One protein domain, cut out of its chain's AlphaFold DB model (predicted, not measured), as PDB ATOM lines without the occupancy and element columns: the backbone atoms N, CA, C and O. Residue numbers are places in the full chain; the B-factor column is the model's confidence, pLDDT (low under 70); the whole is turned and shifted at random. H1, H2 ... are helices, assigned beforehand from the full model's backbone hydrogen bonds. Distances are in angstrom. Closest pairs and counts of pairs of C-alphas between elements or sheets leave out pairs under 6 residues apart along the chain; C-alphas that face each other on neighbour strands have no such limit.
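Overview. This is residues 9 to 53 of the 375 residues of an uncharacterized protein of Methanothrix sp (UniProt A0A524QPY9). Two helices meet near their ends as an L: a short H1 and, from the corner at Tyr 23, a long H2 that makes the longest axis. Nothing packs along either arm. The printed part has 45 residues with two named helices, H1 then H2, and no named strand; the class is all helix. It is extended, with a radius of gyration of the C-alphas of 16.5 A and spans of 47 by 23 by 6 A.

Along the chain. Find C-alpha 11 at (17.864, -42.590, -34.717); from there H1, residues 11 to 22, runs 16.6 A to C-alpha 22. Past Tyr 23, start again at C-alpha 24, at (8.465, -25.720, -37.534): H2, residues 24 to 53, runs 42.9 A to C-alpha 53 at (33.753, -10.107, -6.610).

Arrangement. H1 and H2 are close but not clearly touching; look at their closest C-alphas, those of Met 20 and Ile 27, 7.0 A apart. Their lines stand at a steep tilt of 67 degrees, only just short of about perpendicular, and run opposite ways. In H1 and H2 every O i to N i+4 pair is within hydrogen-bond range.

Size, cuts and confidence. The C-alphas farthest apart are those of Ile 9 and Ala 53, 47.6 A. The printed part has no cut, and the link from H1 to H2 is tight. Residues 29 to 53 of H2 stand free. In the B-factor column, pLDDT is under 70 at residues 9 to 11 and 52 to 53.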
ATOM      1  N   ILE A   9      22.648 -43.001 -40.338       61.78
ATOM      2  CA  ILE A   9      21.687 -42.050 -39.818       61.78
ATOM      3  C   ILE A   9      21.316 -42.565 -38.425       61.78
ATOM      4  O   ILE A   9      20.695 -43.613 -38.245       61.78
ATOM      5  N   THR A  10      21.806 -41.868 -37.404       69.56
ATOM      6  CA  THR A  10      21.451 -42.180 -36.025       69.56
ATOM      7  C   THR A  10      19.963 -41.910 -35.842       69.56
ATOM      8  O   THR A  10      19.413 -40.980 -36.431       69.56
ATOM      9  N   TYR A  11      19.301 -42.707 -35.003       69.06
ATOM     10  CA  TYR A  11      17.864 -42.590 -34.717       69.06
ATOM     11  C   TYR A  11      17.427 -41.142 -34.402       69.06
ATOM     12  O   TYR A  11      16.389 -40.669 -34.865       69.06
ATOM     13  N   TYR A  12      18.285 -40.399 -33.697       73.50
ATOM     14  CA  TYR A  12      18.114 -38.981 -33.375       73.50
ATOM     15  C   TYR A  12      18.091 -38.044 -34.598       73.50
ATOM     16  O   TYR A  12      17.400 -37.030 -34.557       73.50
ATOM     17  N   GLY A  13      18.798 -38.370 -35.686       75.75
ATOM     18  CA  GLY A  13      18.761 -37.621 -36.947       75.75
ATOM     19  C   GLY A  13      17.395 -37.715 -37.629       75.75
ATOM     20  O   GLY A  13      16.769 -36.688 -37.881       75.75
ATOM     21  N   LEU A  14      16.879 -38.938 -37.806       73.56
ATOM     22  CA  LEU A  14      15.525 -39.189 -38.334       73.56
ATOM     23  C   LEU A  14      14.440 -38.525 -37.484       73.56
ATOM     24  O   LEU A  14      13.518 -37.907 -38.017       73.56
ATOM     25  N   ALA A  15      14.545 -38.650 -36.158       74.50
ATOM     26  CA  ALA A  15      13.605 -38.026 -35.235       74.50
ATOM     27  C   ALA A  15      13.640 -36.492 -35.353       74.50
ATOM     28  O   ALA A  15      12.585 -35.862 -35.406       74.50
ATOM     29  N   ARG A  16      14.834 -35.894 -35.466       79.19
ATOM     30  CA  ARG A  16      15.011 -34.448 -35.669       79.19
ATOM     31  C   ARG A  16      14.420 -33.978 -36.995       79.19
ATOM     32  O   ARG A  16      13.680 -33.001 -36.990       79.19
ATOM     33  N   GLU A  17      14.683 -34.660 -38.105       77.44
ATOM     34  CA  GLU A  17      14.138 -34.281 -39.421       77.44
ATOM     35  C   GLU A  17      12.609 -34.408 -39.473       77.44
ATOM     36  O   GLU A  17      11.929 -33.493 -39.950       77.44
ATOM     37  N   LYS A  18      12.036 -35.474 -38.895       76.94
ATOM     38  CA  LYS A  18      10.574 -35.610 -38.756       76.94
ATOM     39  C   LYS A  18       9.965 -34.558 -37.826       76.94
ATOM     40  O   LYS A  18       8.853 -34.107 -38.081       76.94
ATOM     41  N   LEU A  19      10.667 -34.137 -36.774       79.44
ATOM     42  CA  LEU A  19      10.187 -33.078 -35.881       79.44
ATOM     43  C   LEU A  19      10.244 -31.699 -36.565       79.44
ATOM     44  O   LEU A  19       9.270 -30.949 -36.508       79.44
ATOM     45  N   MET A  20      11.351 -31.396 -37.256       80.75
ATOM     46  CA  MET A  20      11.578 -30.129 -37.969       80.75
ATOM     47  C   MET A  20      10.627 -29.917 -39.144       80.75
ATOM     48  O   MET A  20      10.137 -28.805 -39.325       80.75
ATOM     49  N   SER A  21      10.306 -30.975 -39.888       80.19
ATOM     50  CA  SER A  21       9.303 -30.918 -40.961       80.19
ATOM     51  C   SER A  21       7.864 -30.816 -40.441       80.19
ATOM     52  O   SER A  21       7.059 -30.098 -41.030       80.19
ATOM     53  N   ARG A  22       7.519 -31.497 -39.336       85.50
ATOM     54  CA  ARG A  22       6.129 -31.572 -38.850       85.50
ATOM     55  C   ARG A  22       5.692 -30.379 -37.994       85.50
ATOM     56  O   ARG A  22       4.514 -30.035 -38.027       85.50
ATOM     57  N   TYR A  23       6.600 -29.746 -37.241       86.06
ATOM     58  CA  TYR A  23       6.251 -28.663 -36.307       86.06
ATOM     59  C   TYR A  23       7.251 -27.484 -36.299       86.06
ATOM     60  O   TYR A  23       7.784 -27.137 -35.239       86.06
ATOM     61  N   PRO A  24       7.481 -26.802 -37.439       83.81
ATOM     62  CA  PRO A  24       8.465 -25.720 -37.534       83.81
ATOM     63  C   PRO A  24       8.204 -24.582 -36.532       83.81
ATOM     64  O   PRO A  24       9.134 -24.113 -35.883       83.81
ATOM     65  N   ARG A  25       6.934 -24.197 -36.320       87.00
ATOM     66  CA  ARG A  25       6.556 -23.139 -35.363       87.00
ATOM     67  C   ARG A  25       6.858 -23.513 -33.906       87.00
ATOM     68  O   ARG A  25       7.387 -22.682 -33.176       87.00
ATOM     69  N   LEU A  26       6.568 -24.750 -33.485       88.19
ATOM     70  CA  LEU A  26       6.850 -25.195 -32.110       88.19
ATOM     71  C   LEU A  26       8.355 -25.238 -31.837       88.19
ATOM     72  O   LEU A  26       8.788 -24.873 -30.751       88.19
ATOM     73  N   ILE A  27       9.160 -25.623 -32.829       90.12
ATOM     74  CA  ILE A  27      10.621 -25.596 -32.704       90.12
ATOM     75  C   ILE A  27      11.138 -24.164 -32.593       90.12
ATOM     76  O   ILE A  27      11.986 -23.914 -31.742       90.12
ATOM     77  N   SER A  28      10.616 -23.216 -33.375       88.19
ATOM     78  CA  SER A  28      10.966 -21.798 -33.214       88.19
ATOM     79  C   SER A  28      10.651 -21.295 -31.800       88.19
ATOM     80  O   SER A  28      11.508 -20.668 -31.183       88.19
ATOM     81  N   VAL A  29       9.479 -21.635 -31.248       93.81
ATOM     82  CA  VAL A  29       9.107 -21.294 -29.862       93.81
ATOM     83  C   VAL A  29      10.048 -21.948 -28.844       93.81
ATOM     84  O   VAL A  29      10.528 -21.266 -27.943       93.81
ATOM     85  N   LEU A  30      10.376 -23.236 -29.000       91.81
ATOM     86  CA  LEU A  30      11.313 -23.944 -28.115       91.81
ATOM     87  C   LEU A  30      12.733 -23.363 -28.175       91.81
ATOM     88  O   LEU A  30      13.394 -23.273 -27.145       91.81
ATOM     89  N   VAL A  31      13.200 -22.944 -29.355       93.25
ATOM     90  CA  VAL A  31      14.500 -22.276 -29.523       93.25
ATOM     91  C   VAL A  31      14.493 -20.907 -28.846       93.25
ATOM     92  O   VAL A  31      15.424 -20.606 -28.106       93.25
ATOM     93  N   ILE A  32      13.444 -20.100 -29.033       95.50
ATOM     94  CA  ILE A  32      13.309 -18.791 -28.372       95.50
ATOM     95  C   ILE A  32      13.259 -18.961 -26.846       95.50
ATOM     96  O   ILE A  32      13.984 -18.272 -26.134       95.50
ATOM     97  N   LEU A  33      12.478 -19.921 -26.341       95.19
ATOM     98  CA  LEU A  33      12.405 -20.234 -24.913       95.19
ATOM     99  C   LEU A  33      13.769 -20.676 -24.358       95.19
ATOM    100  O   LEU A  33      14.197 -20.180 -23.320       95.19
ATOM    101  N   ALA A  34      14.487 -21.549 -25.073       95.62
ATOM    102  CA  ALA A  34      15.830 -21.976 -24.686       95.62
ATOM    103  C   ALA A  34      16.829 -20.806 -24.670       95.62
ATOM    104  O   ALA A  34      17.642 -20.722 -23.751       95.62
ATOM    105  N   LEU A  35      16.753 -19.884 -25.636       95.50
ATOM    106  CA  LEU A  35      17.578 -18.671 -25.653       95.50
ATOM    107  C   LEU A  35      17.273 -17.771 -24.449       95.50
ATOM    108  O   LEU A  35      18.205 -17.373 -23.759       95.50
ATOM    109  N   ILE A  36      15.996 -17.529 -24.133       96.69
ATOM    110  CA  ILE A  36      15.588 -16.744 -22.954       96.69
ATOM    111  C   ILE A  36      16.104 -17.397 -21.662       96.69
ATOM    112  O   ILE A  36      16.705 -16.713 -20.833       96.69
ATOM    113  N   CYS A  37      15.948 -18.716 -21.502       96.38
ATOM    114  CA  CYS A  37      16.473 -19.443 -20.343       96.38
ATOM    115  C   CYS A  37      18.004 -19.353 -20.238       96.38
ATOM    116  O   CYS A  37      18.523 -19.092 -19.155       96.38
ATOM    117  N   MET A  38      18.735 -19.525 -21.345       95.56
ATOM    118  CA  MET A  38      20.198 -19.416 -21.358       95.56
ATOM    119  C   MET A  38      20.672 -17.990 -21.049       95.56
ATOM    120  O   MET A  38      21.635 -17.825 -20.303       95.56
ATOM    121  N   THR A  39      19.990 -16.959 -21.557       96.38
ATOM    122  CA  THR A  39      20.283 -15.554 -21.235       96.38
ATOM    123  C   THR A  39      19.985 -15.238 -19.769       96.38
ATOM    124  O   THR A  39      20.804 -14.596 -19.114       96.38
ATOM    125  N   GLY A  40      18.868 -15.730 -19.223       95.38
ATOM    126  CA  GLY A  40      18.529 -15.581 -17.805       95.38
ATOM    127  C   GLY A  40      19.546 -16.260 -16.884       95.38
ATOM    128  O   GLY A  40      20.018 -15.644 -15.932       95.38
ATOM    129  N   LEU A  41      19.963 -17.489 -17.211       93.62
ATOM    130  CA  LEU A  41      21.021 -18.200 -16.486       93.62
ATOM    131  C   LEU A  41      22.379 -17.496 -16.601       93.62
ATOM    132  O   LEU A  41      23.098 -17.409 -15.611       93.62
ATOM    133  N   ALA A  42      22.727 -16.953 -17.771       94.50
ATOM    134  CA  ALA A  42      23.954 -16.177 -17.941       94.50
ATOM    135  C   ALA A  42      23.939 -14.898 -17.085       94.50
ATOM    136  O   ALA A  42      24.906 -14.636 -16.377       94.50
ATOM    137  N   MET A  43      22.834 -14.144 -17.080       94.25
ATOM    138  CA  MET A  43      22.674 -12.957 -16.227       94.25
ATOM    139  C   MET A  43      22.685 -13.300 -14.733       94.25
ATOM    140  O   MET A  43      23.269 -12.555 -13.947       94.25
ATOM    141  N   PHE A  44      22.105 -14.437 -14.339       93.06
ATOM    142  CA  PHE A  44      22.174 -14.942 -12.968       93.06
ATOM    143  C   PHE A  44      23.620 -15.266 -12.564       93.06
ATOM    144  O   PHE A  44      24.080 -14.782 -11.538       93.06
ATOM    145  N   LEU A  45      24.370 -15.992 -13.403       92.31
ATOM    146  CA  LEU A  45      25.780 -16.320 -13.152       92.31
ATOM    147  C   LEU A  45      26.696 -15.084 -13.152       92.31
ATOM    148  O   LEU A  45      27.650 -15.032 -12.381       92.31
ATOM    149  N   ILE A  46      26.415 -14.080 -13.988       90.88
ATOM    150  CA  ILE A  46      27.138 -12.798 -13.966       90.88
ATOM    151  C   ILE A  46      26.815 -12.037 -12.674       90.88
ATOM    152  O   ILE A  46      27.729 -11.517 -12.043       90.88
ATOM    153  N   SER A  47      25.550 -12.011 -12.248       88.06
ATOM    154  CA  SER A  47      25.138 -11.388 -10.980       88.06
ATOM    155  C   SER A  47      25.782 -12.073  -9.771       88.06
ATOM    156  O   SER A  47      26.278 -11.391  -8.879       88.06
ATOM    157  N   ASP A  48      25.837 -13.406  -9.770       89.88
ATOM    158  CA  ASP A  48      26.502 -14.219  -8.747       89.88
ATOM    159  C   ASP A  48      28.018 -13.945  -8.709       89.88
ATOM    160  O   ASP A  48      28.579 -13.665  -7.651       89.88
ATOM    161  N   LEU A  49      28.674 -13.886  -9.875       86.06
ATOM    162  CA  LEU A  49      30.097 -13.549  -9.985       86.06
ATOM    163  C   LEU A  49      30.407 -12.108  -9.545       86.06
ATOM    164  O   LEU A  49      31.413 -11.882  -8.875       86.06
ATOM    165  N   VAL A  50      29.565 -11.135  -9.902       84.62
ATOM    166  CA  VAL A  50      29.711  -9.733  -9.471       84.62
ATOM    167  C   VAL A  50      29.476  -9.614  -7.966       84.62
ATOM    168  O   VAL A  50      30.259  -8.953  -7.289       84.62
ATOM    169  N   SER A  51      28.476 -10.311  -7.420       79.81
ATOM    170  CA  SER A  51      28.239 -10.399  -5.976       79.81
ATOM    171  C   SER A  51      29.457 -10.993  -5.252       79.81
ATOM    172  O   SER A  51      29.976 -10.396  -4.305       79.81
ATOM    173  N   PHE A  52      30.017 -12.092  -5.765       69.69
ATOM    174  CA  PHE A  52      31.235 -12.707  -5.234       69.69
ATOM    175  C   PHE A  52      32.459 -11.773  -5.309       69.69
ATOM    176  O   PHE A  52      33.192 -11.646  -4.330       69.69
ATOM    177  N   ALA A  53      32.658 -11.068  -6.427       65.38
ATOM    178  CA  ALA A  53      33.753 -10.107  -6.610       65.38
ATOM    179  C   ALA A  53      33.581  -8.809  -5.793       65.38
ATOM    180  O   ALA A  53      34.571  -8.135  -5.490       65.38
TER     181      ALA A  53